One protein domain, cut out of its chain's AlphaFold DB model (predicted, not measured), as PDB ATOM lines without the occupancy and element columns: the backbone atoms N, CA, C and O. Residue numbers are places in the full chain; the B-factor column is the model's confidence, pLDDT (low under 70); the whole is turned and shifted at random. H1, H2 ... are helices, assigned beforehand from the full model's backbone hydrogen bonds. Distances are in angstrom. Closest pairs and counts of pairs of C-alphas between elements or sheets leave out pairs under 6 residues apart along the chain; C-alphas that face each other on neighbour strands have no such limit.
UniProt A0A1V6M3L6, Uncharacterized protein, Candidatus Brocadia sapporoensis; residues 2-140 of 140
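AT A GLANCE: This is residues 2 to 140 of the 140 residues of an uncharacterized protein of Candidatus Brocadia sapporoensis (UniProt A0A1V6M3L6). Helix H2 runs through the middle, with H4 and H6 beside it in a three-helix bundle, while H5 crosses H2 on another side and H1 packs along H5. H4 and H5 form a helical hairpin, and the short H3 lies far from the centre, near the end of H2. The printed part has 139 residues with six named helices, H1 to H6 in order along the chain, and no named strand; its class is all helix. It is compact, with a radius of gyration of the C-alphas of 15.7 A and spans of 46 by 37 by 23 A.

HOW THE PARTS SIT: H1, residues 2 to 23, touches H5, residues 93 to 117, at a shallow tilt of 17 degrees, opposite ways; their closest C-alphas, those of Ala 12 and Val 106, are 4.8 A apart. With residues 16 to 20 alone, H1 touches H2, residues 27 to 51, the closest C-alphas being those of Ser 20 and Ile 27 at 5.8 A. H2 is the hub, touching four helices. It touches H5 at a steep tilt of 63 degrees, with the C-alphas of Ser 34 and Gln 107 closest at 4.5 A; H5 has a kink of 37 degrees near residue 107. H3, residues 60 to 64, is close to H2 but not clearly touching, the C-alphas of Leu 50 and Gly 63 being closest at 7.0 A. With residues 66 to 77 alone, H4, residues 66 to 91, touches H2 at a shallow tilt of 28 degrees, opposite ways; the C-alphas of Leu 40 and Tyr 73 are closest at 6.7 A. In the hairpin of H4 and H5, the closest C-alphas are those of Gly 88 and Thr 96, 5.3 A apart. H6, residues 121 to 139, touches H2, with the C-alphas of Val 36 and Gly 131 closest at 4.8 A, and H4, with those of Tyr 87 and Val 139 closest at 5.2 A. H1 is apart from H3, H4 and H6. Every O i to N i+4 pair is within hydrogen-bond range in H1, H3 and H4; the counts are 20 of 21 in H2, 18 of 21 in H5 and 13 of 15 in H6.

IN THESE COORDINATES: H1 begins at C-alpha 2, (172.798, 102.043, 107.445), and is 31.5 A long from first to last C-alpha. H2 is 36.2 A, H3 6.5 A, H4 36.6 A, H5 35.0 A and H6 27.3 A long. H6 ends at C-alpha 139, (207.639, 107.834, 109.423).

THE WHOLE: The C-alphas of Asn 24 and Met 55, the two farthest apart, are 46.3 A apart. The printed part has no cut and no long link. Mean pLDDT of the printed part is 84.1; residues 51 to 64 and 118 to 122 are under 70.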
ATOM      1  N   LEU A   2     172.088 101.863 106.169       82.12
ATOM      2  CA  LEU A   2     172.798 102.043 107.445       82.12
ATOM      3  C   LEU A   2     173.508 100.768 107.950       82.12
ATOM      4  O   LEU A   2     174.694 100.814 108.253       82.12
ATOM      5  N   LEU A   3     172.838  99.609 107.893       86.44
ATOM      6  CA  LEU A   3     173.435  98.308 108.241       86.44
ATOM      7  C   LEU A   3     174.685  97.967 107.408       86.44
ATOM      8  O   LEU A   3     175.648  97.426 107.935       86.44
ATOM      9  N   ARG A   4     174.689  98.303 106.108       82.88
ATOM     10  CA  ARG A   4     175.833  98.031 105.220       82.88
ATOM     11  C   ARG A   4     177.030  98.912 105.571       82.88
ATOM     12  O   ARG A   4     178.149  98.423 105.577       82.88
ATOM     13  N   ILE A   5     176.786 100.185 105.884       84.00
ATOM     14  CA  ILE A   5     177.829 101.122 106.319       84.00
ATOM     15  C   ILE A   5     178.434 100.629 107.635       84.00
ATOM     16  O   ILE A   5     179.647 100.487 107.731       84.00
ATOM     17  N   LEU A   6     177.589 100.280 108.609       86.94
ATOM     18  CA  LEU A   6     178.032  99.771 109.906       86.94
ATOM     19  C   LEU A   6     178.879  98.498 109.757       86.94
ATOM     20  O   LEU A   6     179.933  98.389 110.377       86.94
ATOM     21  N   LEU A   7     178.477  97.578 108.874       88.75
ATOM     22  CA  LEU A   7     179.241  96.363 108.593       88.75
ATOM     23  C   LEU A   7     180.628  96.666 108.005       88.75
ATOM     24  O   LEU A   7     181.593  96.030 108.411       88.75
ATOM     25  N   ILE A   8     180.756  97.658 107.117       88.19
ATOM     26  CA  ILE A   8     182.060  98.076 106.570       88.19
ATOM     27  C   ILE A   8     182.984  98.579 107.686       88.19
ATOM     28  O   ILE A   8     184.143  98.179 107.732       88.19
ATOM     29  N   PHE A   9     182.477  99.398 108.611       89.00
ATOM     30  CA  PHE A   9     183.268  99.876 109.753       89.00
ATOM     31  C   PHE A   9     183.696  98.741 110.686       89.00
ATOM     32  O   PHE A   9     184.850  98.703 111.109       89.00
ATOM     33  N   VAL A  10     182.796  97.798 110.980       90.75
ATOM     34  CA  VAL A  10     183.107  96.636 111.825       90.75
ATOM     35  C   VAL A  10     184.162  95.752 111.165       90.75
ATOM     36  O   VAL A  10     185.144  95.393 111.808       90.75
ATOM     37  N   VAL A  11     184.004  95.437 109.876       90.50
ATOM     38  CA  VAL A  11     184.976  94.627 109.129       90.50
ATOM     39  C   VAL A  11     186.329  95.330 109.065       90.50
ATOM     40  O   VAL A  11     187.343  94.697 109.345       90.50
ATOM     41  N   ALA A  12     186.356  96.634 108.769       90.38
ATOM     42  CA  ALA A  12     187.589  97.414 108.764       90.38
ATOM     43  C   ALA A  12     188.285  97.364 110.134       90.38
ATOM     44  O   ALA A  12     189.467  97.047 110.195       90.38
ATOM     45  N   GLY A  13     187.542  97.569 111.227       89.56
ATOM     46  CA  GLY A  13     188.081  97.488 112.587       89.56
ATOM     47  C   GLY A  13     188.642  96.107 112.939       89.56
ATOM     48  O   GLY A  13     189.739  96.013 113.492       89.56
ATOM     49  N   ILE A  14     187.937  95.029 112.577       92.31
ATOM     50  CA  ILE A  14     188.407  93.650 112.794       92.31
ATOM     51  C   ILE A  14     189.706  93.402 112.025       92.31
ATOM     52  O   ILE A  14     190.664  92.890 112.604       92.31
ATOM     53  N   VAL A  15     189.756  93.792 110.747       91.38
ATOM     54  CA  VAL A  15     190.951  93.647 109.906       91.38
ATOM     55  C   VAL A  15     192.122  94.422 110.511       91.38
ATOM     56  O   VAL A  15     193.192  93.846 110.687       91.38
ATOM     57  N   THR A  16     191.922  95.678 110.922       91.56
ATOM     58  CA  THR A  16     192.974  96.490 111.552       91.56
ATOM     59  C   THR A  16     193.530  95.836 112.817       91.56
ATOM     60  O   THR A  16     194.748  95.708 112.952       91.56
ATOM     61  N   VAL A  17     192.667  95.392 113.737       92.94
ATOM     62  CA  VAL A  17     193.100  94.777 115.005       92.94
ATOM     63  C   VAL A  17     193.810  93.447 114.759       92.94
ATOM     64  O   VAL A  17     194.829  93.163 115.392       92.94
ATOM     65  N   PHE A  18     193.291  92.629 113.845       93.25
ATOM     66  CA  PHE A  18     193.876  91.330 113.534       93.25
ATOM     67  C   PHE A  18     195.249  91.473 112.868       93.25
ATOM     68  O   PHE A  18     196.213  90.859 113.324       93.25
ATOM     69  N   THR A  19     195.370  92.331 111.851       88.88
ATOM     70  CA  THR A  19     196.649  92.599 111.181       88.88
ATOM     71  C   THR A  19     197.660  93.217 112.136       88.88
ATOM     72  O   THR A  19     198.813  92.796 112.138       88.88
ATOM     73  N   SER A  20     197.243  94.171 112.971       92.00
ATOM     74  CA  SER A  20     198.132  94.797 113.952       92.00
ATOM     75  C   SER A  20     198.785  93.753 114.863       92.00
ATOM     76  O   SER A  20     200.004  93.751 115.025       92.00
ATOM     77  N   LYS A  21     197.996  92.794 115.371       91.50
ATOM     78  CA  LYS A  21     198.508  91.692 116.201       91.50
ATOM     79  C   LYS A  21     199.373  90.698 115.428       91.50
ATOM     80  O   LYS A  21     200.348  90.202 115.979       91.50
ATOM     81  N   LEU A  22     199.007  90.380 114.186       90.94
ATOM     82  CA  LEU A  22     199.708  89.377 113.380       90.94
ATOM     83  C   LEU A  22     201.063  89.879 112.873       90.94
ATOM     84  O   LEU A  22     202.026  89.120 112.815       90.94
ATOM     85  N   SER A  23     201.125  91.146 112.476       87.00
ATOM     86  CA  SER A  23     202.281  91.740 111.800       87.00
ATOM     87  C   SER A  23     203.081  92.687 112.689       87.00
ATOM     88  O   SER A  23     204.046  93.272 112.212       87.00
ATOM     89  N   ASN A  24     202.695  92.829 113.963       88.88
ATOM     90  CA  ASN A  24     203.296  93.751 114.929       88.88
ATOM     91  C   ASN A  24     203.358  95.205 114.419       88.88
ATOM     92  O   ASN A  24     204.324  95.923 114.654       88.88
ATOM     93  N   ILE A  25     202.326  95.616 113.681       89.81
ATOM     94  CA  ILE A  25     202.175  96.972 113.144       89.81
ATOM     95  C   ILE A  25     201.256  97.735 114.087       89.81
ATOM     96  O   ILE A  25     200.206  97.216 114.479       89.81
ATOM     97  N   GLU A  26     201.598  98.967 114.441       91.50
ATOM     98  CA  GLU A  26     200.730  99.761 115.298       91.50
ATOM     99  C   GLU A  26     199.404 100.101 114.597       91.50
ATOM    100  O   GLU A  26     199.355 100.472 113.424       91.50
ATOM    101  N   ILE A  27     198.295 100.015 115.340       92.06
ATOM    102  CA  ILE A  27     196.955 100.360 114.832       92.06
ATOM    103  C   ILE A  27     196.936 101.792 114.278       92.06
ATOM    104  O   ILE A  27     196.292 102.048 113.258       92.06
ATOM    105  N   LYS A  28     197.653 102.714 114.937       92.44
ATOM    106  CA  LYS A  28     197.729 104.124 114.539       92.44
ATOM    107  C   LYS A  28     198.280 104.278 113.116       92.44
ATOM    108  O   LYS A  28     197.712 105.046 112.349       92.44
ATOM    109  N   ASP A  29     199.287 103.493 112.737       91.25
ATOM    110  CA  ASP A  29     199.943 103.566 111.427       91.25
ATOM    111  C   ASP A  29     198.973 103.150 110.318       91.25
ATOM    112  O   ASP A  29     198.838 103.837 109.304       91.25
ATOM    113  N   ILE A  30     198.229 102.061 110.549       92.75
ATOM    114  CA  ILE A  30     197.203 101.559 109.623       92.75
ATOM    115  C   ILE A  30     196.104 102.607 109.437       92.75
ATOM    116  O   ILE A  30     195.674 102.879 108.314       92.75
ATOM    117  N   VAL A  31     195.640 103.208 110.534       92.81
ATOM    118  CA  VAL A  31     194.583 104.225 110.499       92.81
ATOM    119  C   VAL A  31     195.062 105.484 109.776       92.81
ATOM    120  O   VAL A  31     194.366 105.967 108.884       92.81
ATOM    121  N   ILE A  32     196.252 105.987 110.104       92.88
ATOM    122  CA  ILE A  32     196.828 107.193 109.496       92.88
ATOM    123  C   ILE A  32     197.038 106.991 107.994       92.88
ATOM    124  O   ILE A  32     196.591 107.819 107.197       92.88
ATOM    125  N   LEU A  33     197.621 105.862 107.584       93.38
ATOM    126  CA  LEU A  33     197.801 105.567 106.165       93.38
ATOM    127  C   LEU A  33     196.450 105.415 105.443       93.38
ATOM    128  O   LEU A  33     196.281 105.918 104.334       93.38
ATOM    129  N   SER A  34     195.452 104.807 106.086       92.62
ATOM    130  CA  SER A  34     194.095 104.696 105.528       92.62
ATOM    131  C   SER A  34     193.424 106.062 105.323       92.62
ATOM    132  O   SER A  34     192.728 106.253 104.322       92.62
ATOM    133  N   ILE A  35     193.659 107.019 106.227       90.81
ATOM    134  CA  ILE A  35     193.161 108.402 106.126       90.81
ATOM    135  C   ILE A  35     193.820 109.157 104.965       90.81
ATOM    136  O   ILE A  35     193.180 110.023 104.378       90.81
ATOM    137  N   VAL A  36     195.058 108.820 104.591       92.75
ATOM    138  CA  VAL A  36     195.732 109.379 103.405       92.75
ATOM    139  C   VAL A  36     195.211 108.753 102.117       92.75
ATOM    140  O   VAL A  36     194.911 109.445 101.142       92.75
ATOM    141  N   VAL A  37     195.091 107.428 102.108       92.19
ATOM    142  CA  VAL A  37     194.718 106.665 100.915       92.19
ATOM    143  C   VAL A  37     193.264 106.929 100.514       92.19
ATOM    144  O   VAL A  37     192.990 107.090  99.327       92.19
ATOM    145  N   ALA A  38     192.338 107.045 101.469       90.44
ATOM    146  CA  ALA A  38     190.920 107.281 101.183       90.44
ATOM    147  C   ALA A  38     190.642 108.519 100.299       90.44
ATOM    148  O   ALA A  38     190.038 108.359  99.232       90.44
ATOM    149  N   PRO A  39     191.076 109.743 100.661       89.00
ATOM    150  CA  PRO A  39     190.881 110.923  99.827       89.00
ATOM    151  C   PRO A  39     191.664 110.843  98.512       89.00
ATOM    152  O   PRO A  39     191.150 111.301  97.494       89.00
ATOM    153  N   LEU A  40     192.844 110.206  98.481       89.00
ATOM    154  CA  LEU A  40     193.576 109.936  97.234       89.00
ATOM    155  C   LEU A  40     192.759 109.070  96.266       89.00
ATOM    156  O   LEU A  40     192.652 109.404  95.085       89.00
ATOM    157  N   CYS A  41     192.141 107.992  96.755       88.12
ATOM    158  CA  CYS A  41     191.285 107.119  95.953       88.12
ATOM    159  C   CYS A  41     190.016 107.834  95.466       88.12
ATOM    160  O   CYS A  41     189.598 107.625  94.323       88.12
ATOM    161  N   ILE A  42     189.404 108.688  96.295       87.12
ATOM    162  CA  ILE A  42     188.266 109.525  95.870       87.12
ATOM    163  C   ILE A  42     188.709 110.467  94.750       87.12
ATOM    164  O   ILE A  42     188.072 110.501  93.698       87.12
ATOM    165  N   LEU A  43     189.828 111.166  94.940       86.25
ATOM    166  CA  LEU A  43     190.348 112.136  93.984       86.25
ATOM    167  C   LEU A  43     190.695 111.479  92.640       86.25
ATOM    168  O   LEU A  43     190.314 111.986  91.585       86.25
ATOM    169  N   GLN A  44     191.346 110.313  92.666       86.50
ATOM    170  CA  GLN A  44     191.642 109.529  91.466       86.50
ATOM    171  C   GLN A  44     190.369 109.150  90.707       86.50
ATOM    172  O   GLN A  44     190.315 109.273  89.480       86.50
ATOM    173  N   ARG A  45     189.341 108.692  91.430       83.38
ATOM    174  CA  ARG A  45     188.066 108.296  90.838       83.38
ATOM    175  C   ARG A  45     187.360 109.487  90.193       83.38
ATOM    176  O   ARG A  45     186.971 109.369  89.035       83.38
ATOM    177  N   SER A  46     187.254 110.618  90.891       78.12
ATOM    178  CA  SER A  46     186.650 111.837  90.340       78.12
ATOM    179  C   SER A  46     187.385 112.300  89.077       78.12
ATOM    180  O   SER A  46     186.753 112.633  88.079       78.12
ATOM    181  N   LEU A  47     188.722 112.232  89.057       78.75
ATOM    182  CA  LEU A  47     189.527 112.553  87.872       78.75
ATOM    183  C   LEU A  47     189.292 111.584  86.699       78.75
ATOM    184  O   LEU A  47     189.286 112.009  85.542       78.75
ATOM    185  N   MET A  48     189.101 110.288  86.972       80.38
ATOM    186  CA  MET A  48     188.783 109.294  85.938       80.38
ATOM    187  C   MET A  48     187.372 109.470  85.368       80.38
ATOM    188  O   MET A  48     187.203 109.361  84.155       80.38
ATOM    189  N   GLU A  49     186.378 109.727  86.221       74.31
ATOM    190  CA  GLU A  49     184.990 109.989  85.809       74.31
ATOM    191  C   GLU A  49     184.909 111.265  84.961       74.31
ATOM    192  O   GLU A  49     184.221 111.294  83.944       74.31
ATOM    193  N   LEU A  50     185.706 112.277  85.302       70.06
ATOM    194  CA  LEU A  50     185.791 113.506  84.529       70.06
ATOM    195  C   LEU A  50     186.445 113.313  83.148       70.06
ATOM    196  O   LEU A  50     185.975 113.859  82.158       70.06
ATOM    197  N   ARG A  51     187.509 112.502  83.056       67.06
ATOM    198  CA  ARG A  51     188.185 112.200  81.778       67.06
ATOM    199  C   ARG A  51     187.295 111.415  80.805       67.06
ATOM    200  O   ARG A  51     187.586 111.381  79.615       67.06
ATOM    201  N   ARG A  52     186.262 110.732  81.306       63.16
ATOM    202  CA  ARG A  52     185.360 109.893  80.503       63.16
ATOM    203  C   ARG A  52     184.167 110.655  79.910       63.16
ATOM    204  O   ARG A  52     183.261 109.994  79.416       63.16
ATOM    205  N   ASP A  53     184.147 111.992  79.962       54.78
ATOM    206  CA  ASP A  53     183.062 112.849  79.440       54.78
ATOM    207  C   ASP A  53     181.651 112.430  79.890       54.78
ATOM    208  O   ASP A  53     180.634 112.767  79.281       54.78
ATOM    209  N   THR A  54     181.542 111.709  81.006       50.78
ATOM    210  CA  THR A  54     180.250 111.512  81.644       50.78
ATOM    211  C   THR A  54     179.872 112.842  82.285       50.78
ATOM    212  O   THR A  54     180.491 113.232  83.276       50.78
ATOM    213  N   MET A  55     178.855 113.520  81.735       46.47
ATOM    214  CA  MET A  55     178.185 114.740  82.241       46.47
ATOM    215  C   MET A  55     177.606 114.608  83.677       46.47
ATOM    216  O   MET A  55     176.662 115.295  84.043       46.47
ATOM    217  N   ASN A  56     178.134 113.699  84.495       45.69
ATOM    218  CA  ASN A  56     177.627 113.302  85.804       45.69
ATOM    219  C   ASN A  56     178.650 113.492  86.931       45.69
ATOM    220  O   ASN A  56     178.458 112.982  88.035       45.69
ATOM    221  N   THR A  57     179.730 114.238  86.697       49.66
ATOM    222  CA  THR A  57     180.474 114.822  87.815       49.66
ATOM    223  C   THR A  57     179.606 115.948  88.369       49.66
ATOM    224  O   THR A  57     179.536 117.032  87.805       49.66
ATOM    225  N   GLY A  58     178.871 115.679  89.451       50.94
ATOM    226  CA  GLY A  58     177.932 116.622  90.083       50.94
ATOM    227  C   GLY A  58     178.571 117.896  90.661       50.94
ATOM    228  O   GLY A  58     177.956 118.567  91.481       50.94
ATOM    229  N   SER A  59     179.803 118.225  90.267       54.44
ATOM    230  CA  SER A  59     180.627 119.307  90.788       54.44
ATOM    231  C   SER A  59     181.194 120.143  89.643       54.44
ATOM    232  O   SER A  59     182.173 119.788  88.984       54.44
ATOM    233  N   ILE A  60     180.583 121.312  89.439       57.69
ATOM    234  CA  ILE A  60     181.035 122.344  88.490       57.69
ATOM    235  C   ILE A  60     182.470 122.798  88.828       57.69
ATOM    236  O   ILE A  60     183.255 123.127  87.939       57.69
ATOM    237  N   PHE A  61     182.844 122.763  90.111       59.19
ATOM    238  CA  PHE A  61     184.151 123.208  90.595       59.19
ATOM    239  C   PHE A  61     185.290 122.268  90.175       59.19
ATOM    240  O   PHE A  61     186.347 122.737  89.741       59.19
ATOM    241  N   PHE A  62     185.067 120.950  90.242       61.06
ATOM    242  CA  PHE A  62     186.058 119.952  89.830       61.06
ATOM    243  C   PHE A  62     186.367 120.053  88.341       61.06
ATOM    244  O   PHE A  62     187.535 120.046  87.964       61.06
ATOM    245  N   GLY A  63     185.327 120.215  87.512       61.59
ATOM    246  CA  GLY A  63     185.439 120.341  86.057       61.59
ATOM    247  C   GLY A  63     186.148 121.610  85.577       61.59
ATOM    248  O   GLY A  63     186.738 121.604  84.501       61.59
ATOM    249  N   GLN A  64     186.154 122.680  86.375       66.69
ATOM    250  CA  GLN A  64     186.889 123.912  86.057       66.69
ATOM    251  C   GLN A  64     188.356 123.869  86.515       66.69
ATOM    252  O   GLN A  64     189.219 124.454  85.867       66.69
ATOM    253  N   HIS A  65     188.663 123.147  87.598       73.12
ATOM    254  CA  HIS A  65     189.993 123.138  88.233       73.12
ATOM    255  C   HIS A  65     190.717 121.791  88.088       73.12
ATOM    256  O   HIS A  65     191.600 121.442  88.872       73.12
ATOM    257  N   THR A  66     190.356 121.028  87.062       73.81
ATOM    258  CA  THR A  66     190.820 119.658  86.788       73.81
ATOM    259  C   THR A  66     192.335 119.535  86.820       73.81
ATOM    260  O   THR A  66     192.870 118.624  87.449       73.81
ATOM    261  N   GLY A  67     193.033 120.484  86.194       76.94
ATOM    262  CA  GLY A  67     194.489 120.533  86.158       76.94
ATOM    263  C   GLY A  67     195.096 120.652  87.555       76.94
ATOM    264  O   GLY A  67     196.044 119.935  87.863       76.94
ATOM    265  N   LEU A  68     194.515 121.485  88.425       80.62
ATOM    266  CA  LEU A  68     194.980 121.646  89.806       80.62
ATOM    267  C   LEU A  68     194.771 120.365  90.613       80.62
ATOM    268  O   LEU A  68     195.703 119.903  91.269       80.62
ATOM    269  N   PHE A  69     193.595 119.742  90.516       82.56
ATOM    270  CA  PHE A  69     193.320 118.473  91.197       82.56
ATOM    271  C   PHE A  69     194.212 117.329  90.687       82.56
ATOM    272  O   PHE A  69     194.673 116.514  91.487       82.56
ATOM    273  N   GLN A  70     194.527 117.281  89.387       83.25
ATOM    274  CA  GLN A  70     195.483 116.313  88.831       83.25
ATOM    275  C   GLN A  70     196.901 116.530  89.358       83.25
ATOM    276  O   GLN A  70     197.571 115.562  89.724       83.25
ATOM    277  N   TRP A  71     197.367 117.778  89.393       86.44
ATOM    278  CA  TRP A  71     198.674 118.114  89.956       86.44
ATOM    279  C   TRP A  71     198.749 117.740  91.431       86.44
ATOM    280  O   TRP A  71     199.687 117.059  91.845       86.44
ATOM    281  N   PHE A  72     197.725 118.102  92.201       87.69
ATOM    282  CA  PHE A  72     197.651 117.795  93.622       87.69
ATOM    283  C   PHE A  72     197.637 116.289  93.892       87.69
ATOM    284  O   PHE A  72     198.362 115.811  94.765       87.69
ATOM    285  N   TYR A  73     196.871 115.531  93.101       88.38
ATOM    286  CA  TYR A  73     196.868 114.073  93.151       88.38
ATOM    287  C   TYR A  73     198.273 113.502  92.930       88.38
ATOM    288  O   TYR A  73     198.744 112.697  93.730       88.38
ATOM    289  N   ARG A  74     198.967 113.939  91.869       89.12
ATOM    290  CA  ARG A  74     200.316 113.446  91.544       89.12
ATOM    291  C   ARG A  74     201.315 113.770  92.650       89.12
ATOM    292  O   ARG A  74     202.053 112.882  93.060       89.12
ATOM    293  N   LEU A  75     201.314 115.006  93.149       92.38
ATOM    294  CA  LEU A  75     202.207 115.427  94.232       92.38
ATOM    295  C   LEU A  75     201.952 114.628  95.513       92.38
ATOM    296  O   LEU A  75     202.895 114.134  96.124       92.38
ATOM    297  N   SER A  76     200.684 114.431  95.869       91.56
ATOM    298  CA  SER A  76     200.292 113.656  97.051       91.56
ATOM    299  C   SER A  76     200.658 112.177  96.921       91.56
ATOM    300  O   SER A  76     201.131 111.573  97.879       91.56
ATOM    301  N   ALA A  77     200.496 111.591  95.731       91.19
ATOM    302  CA  ALA A  77     200.905 110.214  95.461       91.19
ATOM    303  C   ALA A  77     202.431 110.044  95.538       91.19
ATOM    304  O   ALA A  77     202.910 109.072  96.118       91.19
ATOM    305  N   ILE A  78     203.201 111.000  95.006       92.50
ATOM    306  CA  ILE A  78     204.666 111.005  95.127       92.50
ATOM    307  C   ILE A  78     205.076 111.116  96.600       92.50
ATOM    308  O   ILE A  78     205.904 110.333  97.056       92.50
ATOM    309  N   ALA A  79     204.468 112.033  97.357       92.81
ATOM    310  CA  ALA A  79     204.733 112.193  98.785       92.81
ATOM    311  C   ALA A  79     204.424 110.907  99.571       92.81
ATOM    312  O   ALA A  79     205.236 110.476 100.386       92.81
ATOM    313  N   LEU A  80     203.304 110.244  99.269       93.50
ATOM    314  CA  LEU A  80     202.949 108.956  99.865       93.50
ATOM    315  C   LEU A  80     204.000 107.876  99.575       93.50
ATOM    316  O   LEU A  80     204.410 107.165 100.489       93.50
ATOM    317  N   ILE A  81     204.461 107.763  98.324       93.94
ATOM    318  CA  ILE A  81     205.506 106.800  97.939       93.94
ATOM    319  C   ILE A  81     206.803 107.081  98.703       93.94
ATOM    320  O   ILE A  81     207.420 106.151  99.218       93.94
ATOM    321  N   ILE A  82     207.201 108.349  98.812       94.25
ATOM    322  CA  ILE A  82     208.387 108.751  99.575       94.25
ATOM    323  C   ILE A  82     208.242 108.334 101.044       94.25
ATOM    324  O   ILE A  82     209.148 107.697 101.580       94.25
ATOM    325  N   GLY A  83     207.101 108.622 101.675       91.62
ATOM    326  CA  GLY A  83     206.843 108.212 103.057       91.62
ATOM    327  C   GLY A  83     206.866 106.689 103.239       91.62
ATOM    328  O   GLY A  83     207.480 106.191 104.177       91.62
ATOM    329  N   LEU A  84     206.302 105.919 102.302       93.19
ATOM    330  CA  LEU A  84     206.374 104.452 102.339       93.19
ATOM    331  C   LEU A  84     207.815 103.934 102.213       93.19
ATOM    332  O   LEU A  84     208.172 102.962 102.874       93.19
ATOM    333  N   ILE A  85     208.657 104.578 101.400       93.69
ATOM    334  CA  ILE A  85     210.076 104.216 101.282       93.69
ATOM    335  C   ILE A  85     210.803 104.444 102.611       93.69
ATOM    336  O   ILE A  85     211.574 103.579 103.025       93.69
ATOM    337  N   PHE A  86     210.567 105.574 103.281       93.06
ATOM    338  CA  PHE A  86     211.153 105.841 104.597       93.06
ATOM    339  C   PHE A  86     210.656 104.842 105.647       93.06
ATOM    340  O   PHE A  86     211.480 104.195 106.289       93.06
ATOM    341  N   TYR A  87     209.346 104.595 105.713       91.62
ATOM    342  CA  TYR A  87     208.773 103.608 106.633       91.62
ATOM    343  C   TYR A  87     209.380 102.215 106.429       91.62
ATOM    344  O   TYR A  87     209.705 101.520 107.390       91.62
ATOM    345  N   GLY A  88     209.579 101.812 105.171       92.25
ATOM    346  CA  GLY A  88     210.169 100.519 104.833       92.25
ATOM    347  C   GLY A  88     211.657 100.401 105.108       92.25
ATOM    348  O   GLY A  88     212.133  99.277 105.276       92.25
ATOM    349  N   LYS A  89     212.388 101.515 105.205       92.00
ATOM    350  CA  LYS A  89     213.775 101.493 105.687       92.00
ATOM    351  C   LYS A  89     213.850 101.162 107.174       92.00
ATOM    352  O   LYS A  89     214.770 100.454 107.566       92.00
ATOM    353  N   GLU A  90     212.897 101.639 107.967       89.44
ATOM    354  CA  GLU A  90     212.890 101.434 109.420       89.44
ATOM    355  C   GLU A  90     212.230 100.113 109.824       89.44
ATOM    356  O   GLU A  90     212.777  99.358 110.624       89.44
ATOM    357  N   ASN A  91     211.082  99.795 109.223       89.12
ATOM    358  CA  ASN A  91     210.232  98.669 109.624       89.12
ATOM    359  C   ASN A  91     210.345  97.448 108.697       89.12
ATOM    360  O   ASN A  91     209.761  96.393 108.961       89.12
ATOM    361  N   GLY A  92     211.081  97.580 107.591       92.31
ATOM    362  CA  GLY A  92     211.245  96.548 106.574       92.31
ATOM    363  C   GLY A  92     210.194  96.600 105.458       92.31
ATOM    364  O   GLY A  92     209.039  97.008 105.629       92.31
ATOM    365  N   ILE A  93     210.597  96.135 104.271       91.69
ATOM    366  CA  ILE A  93     209.772  96.215 103.057       91.69
ATOM    367  C   ILE A  93     208.496  95.365 103.146       91.69
ATOM    368  O   ILE A  93     207.436  95.797 102.703       91.69
ATOM    369  N   TRP A  94     208.567  94.188 103.776       91.12
ATOM    370  CA  TRP A  94     207.418  93.293 103.935       91.12
ATOM    371  C   TRP A  94     206.352  93.886 104.855       91.12
ATOM    372  O   TRP A  94     205.176  93.889 104.501       91.12
ATOM    373  N   THR A  95     206.765  94.463 105.983       90.75
ATOM    374  CA  THR A  95     205.881  95.168 106.922       90.75
ATOM    375  C   THR A  95     205.169  96.330 106.236       90.75
ATOM    376  O   THR A  95     203.960  96.490 106.371       90.75
ATOM    377  N   THR A  96     205.899  97.086 105.416       92.38
ATOM    378  CA  THR A  96     205.359  98.222 104.653       92.38
ATOM    379  C   THR A  96     204.329  97.785 103.621       92.38
ATOM    380  O   THR A  96     203.283  98.418 103.480       92.38
ATOM    381  N   LEU A  97     204.594  96.688 102.906       93.44
ATOM    382  CA  LEU A  97     203.633  96.128 101.957       93.44
ATOM    383  C   LEU A  97     202.362  95.670 102.674       93.44
ATOM    384  O   LEU A  97     201.267  96.006 102.224       93.44
ATOM    385  N   ILE A  98     202.490  94.962 103.800       92.25
ATOM    386  CA  ILE A  98     201.337  94.531 104.604       92.25
ATOM    387  C   ILE A  98     200.538  95.747 105.079       92.25
ATOM    388  O   ILE A  98     199.323  95.788 104.877       92.25
ATOM    389  N   LEU A  99     201.214  96.752 105.642       93.19
ATOM    390  CA  LEU A  99     200.606  98.011 106.070       93.19
ATOM    391  C   LEU A  99     199.828  98.666 104.920       93.19
ATOM    392  O   LEU A  99     198.664  99.032 105.096       93.19
ATOM    393  N   PHE A 100     200.437  98.779 103.738       92.88
ATOM    394  CA  PHE A 100     199.806  99.382 102.569       92.88
ATOM    395  C   PHE A 100     198.576  98.595 102.105       92.88
ATOM    396  O   PHE A 100     197.506  99.178 101.938       92.88
ATOM    397  N   PHE A 101     198.683  97.272 101.947       92.44
ATOM    398  CA  PHE A 101     197.559  96.437 101.512       92.44
ATOM    399  C   PHE A 101     196.401  96.461 102.506       92.44
ATOM    400  O   PHE A 101     195.241  96.563 102.109       92.44
ATOM    401  N   VAL A 102     196.703  96.409 103.799       92.50
ATOM    402  CA  VAL A 102     195.675  96.469 104.840       92.50
ATOM    403  C   VAL A 102     195.030  97.846 104.861       92.50
ATOM    404  O   VAL A 102     193.805  97.945 104.916       92.50
ATOM    405  N   SER A 103     195.817  98.907 104.699       92.75
ATOM    406  CA  SER A 103     195.285 100.266 104.583       92.75
ATOM    407  C   SER A 103     194.409 100.436 103.340       92.75
ATOM    408  O   SER A 103     193.378 101.093 103.413       92.75
ATOM    409  N   MET A 104     194.724  99.774 102.221       89.75
ATOM    410  CA  MET A 104     193.868  99.747 101.023       89.75
ATOM    411  C   MET A 104     192.501  99.086 101.263       89.75
ATOM    412  O   MET A 104     191.526  99.438 100.594       89.75
ATOM    413  N   VAL A 105     192.410  98.154 102.217       90.06
ATOM    414  CA  VAL A 105     191.141  97.541 102.641       90.06
ATOM    415  C   VAL A 105     190.411  98.451 103.630       90.06
ATOM    416  O   VAL A 105     189.231  98.760 103.444       90.06
ATOM    417  N   VAL A 106     191.113  98.926 104.659       92.62
ATOM    418  CA  VAL A 106     190.558  99.730 105.762       92.62
ATOM    419  C   VAL A 106     190.099 101.114 105.286       92.62
ATOM    420  O   VAL A 106     189.061 101.605 105.737       92.62
ATOM    421  N   GLN A 107     190.782 101.708 104.299       91.31
ATOM    422  CA  GLN A 107     190.396 102.987 103.688       91.31
ATOM    423  C   GLN A 107     188.978 102.975 103.111       91.31
ATOM    424  O   GLN A 107     188.374 104.033 103.007       91.31
ATOM    425  N   SER A 108     188.394 101.809 102.802       85.19
ATOM    426  CA  SER A 108     187.008 101.716 102.323       85.19
ATOM    427  C   SER A 108     185.983 102.293 103.312       85.19
ATOM    428  O   SER A 108     185.019 102.934 102.887       85.19
ATOM    429  N   ALA A 109     186.206 102.147 104.623       87.75
ATOM    430  CA  ALA A 109     185.348 102.738 105.648       87.75
ATOM    431  C   ALA A 109     185.441 104.273 105.636       87.75
ATOM    432  O   ALA A 109     184.420 104.965 105.607       87.75
ATOM    433  N   PHE A 110     186.665 104.803 105.561       86.38
ATOM    434  CA  PHE A 110     186.926 106.240 105.453       86.38
ATOM    435  C   PHE A 110     186.413 106.819 104.134       86.38
ATOM    436  O   PHE A 110     185.826 107.894 104.121       86.38
ATOM    437  N   TYR A 111     186.552 106.086 103.033       86.56
ATOM    438  CA  TYR A 111     186.018 106.455 101.728       86.56
ATOM    439  C   TYR A 111     184.500 106.647 101.792       86.56
ATOM    440  O   TYR A 111     183.977 107.664 101.336       86.56
ATOM    441  N   VAL A 112     183.779 105.677 102.372       85.06
ATOM    442  CA  VAL A 112     182.320 105.759 102.528       85.06
ATOM    443  C   VAL A 112     181.943 106.926 103.434       85.06
ATOM    444  O   VAL A 112     181.022 107.670 103.105       85.06
ATOM    445  N   PHE A 113     182.671 107.122 104.533       84.50
ATOM    446  CA  PHE A 113     182.454 108.247 105.436       84.50
ATOM    447  C   PHE A 113     182.602 109.596 104.725       84.50
ATOM    448  O   PHE A 113     181.678 110.409 104.739       84.50
ATOM    449  N   LEU A 114     183.730 109.806 104.045       83.50
ATOM    450  CA  LEU A 114     184.008 111.030 103.300       83.50
ATOM    451  C   LEU A 114     182.944 111.270 102.232       83.50
ATOM    452  O   LEU A 114     182.413 112.369 102.136       83.50
ATOM    453  N   LYS A 115     182.542 110.238 101.489       80.31
ATOM    454  CA  LYS A 115     181.519 110.385 100.449       80.31
ATOM    455  C   LYS A 115     180.130 110.745 100.992       80.31
ATOM    456  O   LYS A 115     179.359 111.387 100.285       80.31
ATOM    457  N   LEU A 116     179.787 110.309 102.206       78.56
ATOM    458  CA  LEU A 116     178.473 110.563 102.811       78.56
ATOM    459  C   LEU A 116     178.391 111.919 103.517       78.56
ATOM    460  O   LEU A 116     177.352 112.569 103.448       78.56
ATOM    461  N   PHE A 117     179.456 112.322 104.211       73.19
ATOM    462  CA  PHE A 117     179.440 113.498 105.087       73.19
ATOM    463  C   PHE A 117     180.170 114.701 104.496       73.19
ATOM    464  O   PHE A 117     179.811 115.844 104.773       73.19
ATOM    465  N   VAL A 118     181.177 114.461 103.660       67.62
ATOM    466  CA  VAL A 118     181.975 115.510 103.034       67.62
ATOM    467  C   VAL A 118     181.440 115.717 101.621       67.62
ATOM    468  O   VAL A 118     182.015 115.277 100.631       67.62
ATOM    469  N   GLY A 119     180.281 116.377 101.533       56.91
ATOM    470  CA  GLY A 119     179.594 116.657 100.265       56.91
ATOM    471  C   GLY A 119     180.350 117.598  99.315       56.91
ATOM    472  O   GLY A 119     179.902 117.812  98.194       56.91
ATOM    473  N   GLY A 120     181.487 118.161  99.741       60.25
ATOM    474  CA  GLY A 120     182.337 119.026  98.927       60.25
ATOM    475  C   GLY A 120     183.714 118.416  98.695       60.25
ATOM    476  O   GLY A 120     184.490 118.247  99.632       60.25
ATOM    477  N   GLU A 121     184.062 118.178  97.432       64.00
ATOM    478  CA  GLU A 121     185.386 117.690  97.011       64.00
ATOM    479  C   GLU A 121     186.530 118.624  97.441       64.00
ATOM    480  O   GLU A 121     187.666 118.189  97.608       64.00
ATOM    481  N   VAL A 122     186.224 119.900  97.698       66.25
ATOM    482  CA  VAL A 122     187.166 120.897  98.231       66.25
ATOM    483  C   VAL A 122     187.725 120.479  99.593       66.25
ATOM    484  O   VAL A 122     188.896 120.719  99.862       66.25
ATOM    485  N   PHE A 123     186.933 119.801 100.428       75.50
ATOM    486  CA  PHE A 123     187.374 119.321 101.739       75.50
ATOM    487  C   PHE A 123     188.234 118.049 101.658       75.50
ATOM    488  O   PHE A 123     188.893 117.705 102.636       75.50
ATOM    489  N   LEU A 124     188.307 117.376 100.502       80.88
ATOM    490  CA  LEU A 124     189.227 116.246 100.317       80.88
ATOM    491  C   LEU A 124     190.688 116.699 100.357       80.88
ATOM    492  O   LEU A 124     191.529 115.987 100.898       80.88
ATOM    493  N   LEU A 125     190.983 117.887  99.815       83.88
ATOM    494  CA  LEU A 125     192.328 118.464  99.797       83.88
ATOM    495  C   LEU A 125     192.897 118.671 101.212       83.88
ATOM    496  O   LEU A 125     193.943 118.093 101.497       83.88
ATOM    497  N   PRO A 126     192.250 119.422 102.129       85.56
ATOM    498  CA  PRO A 126     192.778 119.614 103.474       85.56
ATOM    499  C   PRO A 126     192.862 118.302 104.257       85.56
ATOM    500  O   PRO A 126     193.834 118.104 104.977       85.56
ATOM    501  N   ILE A 127     191.912 117.374 104.083       88.12
ATOM    502  CA  ILE A 127     191.973 116.055 104.734       88.12
ATOM    503  C   ILE A 127     193.199 115.270 104.253       88.12
ATOM    504  O   ILE A 127     193.909 114.685 105.067       88.12
ATOM    505  N   LEU A 128     193.491 115.306 102.950       88.75
ATOM    506  CA  LEU A 128     194.673 114.669 102.376       88.75
ATOM    507  C   LEU A 128     195.977 115.320 102.868       88.75
ATOM    508  O   LEU A 128     196.907 114.601 103.223       88.75
ATOM    509  N   VAL A 129     196.040 116.654 102.955       90.06
ATOM    510  CA  VAL A 129     197.207 117.362 103.521       90.06
ATOM    511  C   VAL A 129     197.441 116.949 104.969       90.06
ATOM    512  O   VAL A 129     198.553 116.570 105.323       90.06
ATOM    513  N   VAL A 130     196.397 116.990 105.801       90.38
ATOM    514  CA  VAL A 130     196.495 116.618 107.220       90.38
ATOM    515  C   VAL A 130     196.907 115.157 107.362       90.38
ATOM    516  O   VAL A 130     197.810 114.858 108.137       90.38
ATOM    517  N   GLY A 131     196.306 114.257 106.582       89.25
ATOM    518  CA  GLY A 131     196.690 112.849 106.566       89.25
ATOM    519  C   GLY A 131     198.165 112.661 106.213       89.25
ATOM    520  O   GLY A 131     198.860 111.911 106.894       89.25
ATOM    521  N   LEU A 132     198.657 113.340 105.169       91.75
ATOM    522  CA  LEU A 132     200.058 113.237 104.753       91.75
ATOM    523  C   LEU A 132     200.997 113.748 105.844       91.75
ATOM    524  O   LEU A 132     201.975 113.075 106.148       91.75
ATOM    525  N   ILE A 133     200.683 114.887 106.467       92.12
ATOM    526  CA  ILE A 133     201.461 115.418 107.595       92.12
ATOM    527  C   ILE A 133     201.518 114.387 108.727       92.12
ATOM    528  O   ILE A 133     202.607 114.059 109.189       92.12
ATOM    529  N   LEU A 134     200.369 113.829 109.126       91.62
ATOM    530  CA  LEU A 134     200.308 112.800 110.168       91.62
ATOM    531  C   LEU A 134     201.122 111.557 109.794       91.62
ATOM    532  O   LEU A 134     201.815 110.997 110.640       91.62
ATOM    533  N   PHE A 135     201.086 111.136 108.531       91.25
ATOM    534  CA  PHE A 135     201.884 110.003 108.075       91.25
ATOM    535  C   PHE A 135     203.382 110.299 108.172       91.25
ATOM    536  O   PHE A 135     204.120 109.496 108.731       91.25
ATOM    537  N   PHE A 136     203.834 111.476 107.739       90.69
ATOM    538  CA  PHE A 136     205.242 111.854 107.873       90.69
ATOM    539  C   PHE A 136     205.700 111.986 109.329       90.69
ATOM    540  O   PHE A 136     206.858 111.701 109.596       90.69
ATOM    541  N   THR A 137     204.822 112.332 110.277       88.94
ATOM    542  CA  THR A 137     205.176 112.322 111.713       88.94
ATOM    543  C   THR A 137     205.310 110.927 112.323       88.94
ATOM    544  O   THR A 137     205.846 110.796 113.415       88.94
ATOM    545  N   VAL A 138     204.781 109.896 111.661       84.50
ATOM    546  CA  VAL A 138     204.943 108.492 112.077       84.50
ATOM    547  C   VAL A 138     206.187 107.868 111.444       84.50
ATOM    548  O   VAL A 138     206.742 106.918 111.978       84.50
ATOM    549  N   VAL A 139     206.583 108.381 110.281       83.56
ATOM    550  CA  VAL A 139     207.639 107.834 109.423       83.56
ATOM    551  C   VAL A 139     209.022 108.448 109.693       83.56
ATOM    552  O   VAL A 139     210.019 107.854 109.293       83.56
ATOM    553  N   LEU A 140     209.078 109.651 110.275       77.50
ATOM    554  CA  LEU A 140     210.296 110.400 110.623       77.50
ATOM    555  C   LEU A 140     210.522 110.392 112.135       77.50
ATOM    556  O   LEU A 140     211.706 110.431 112.535       77.50
TER     557      LEU A 140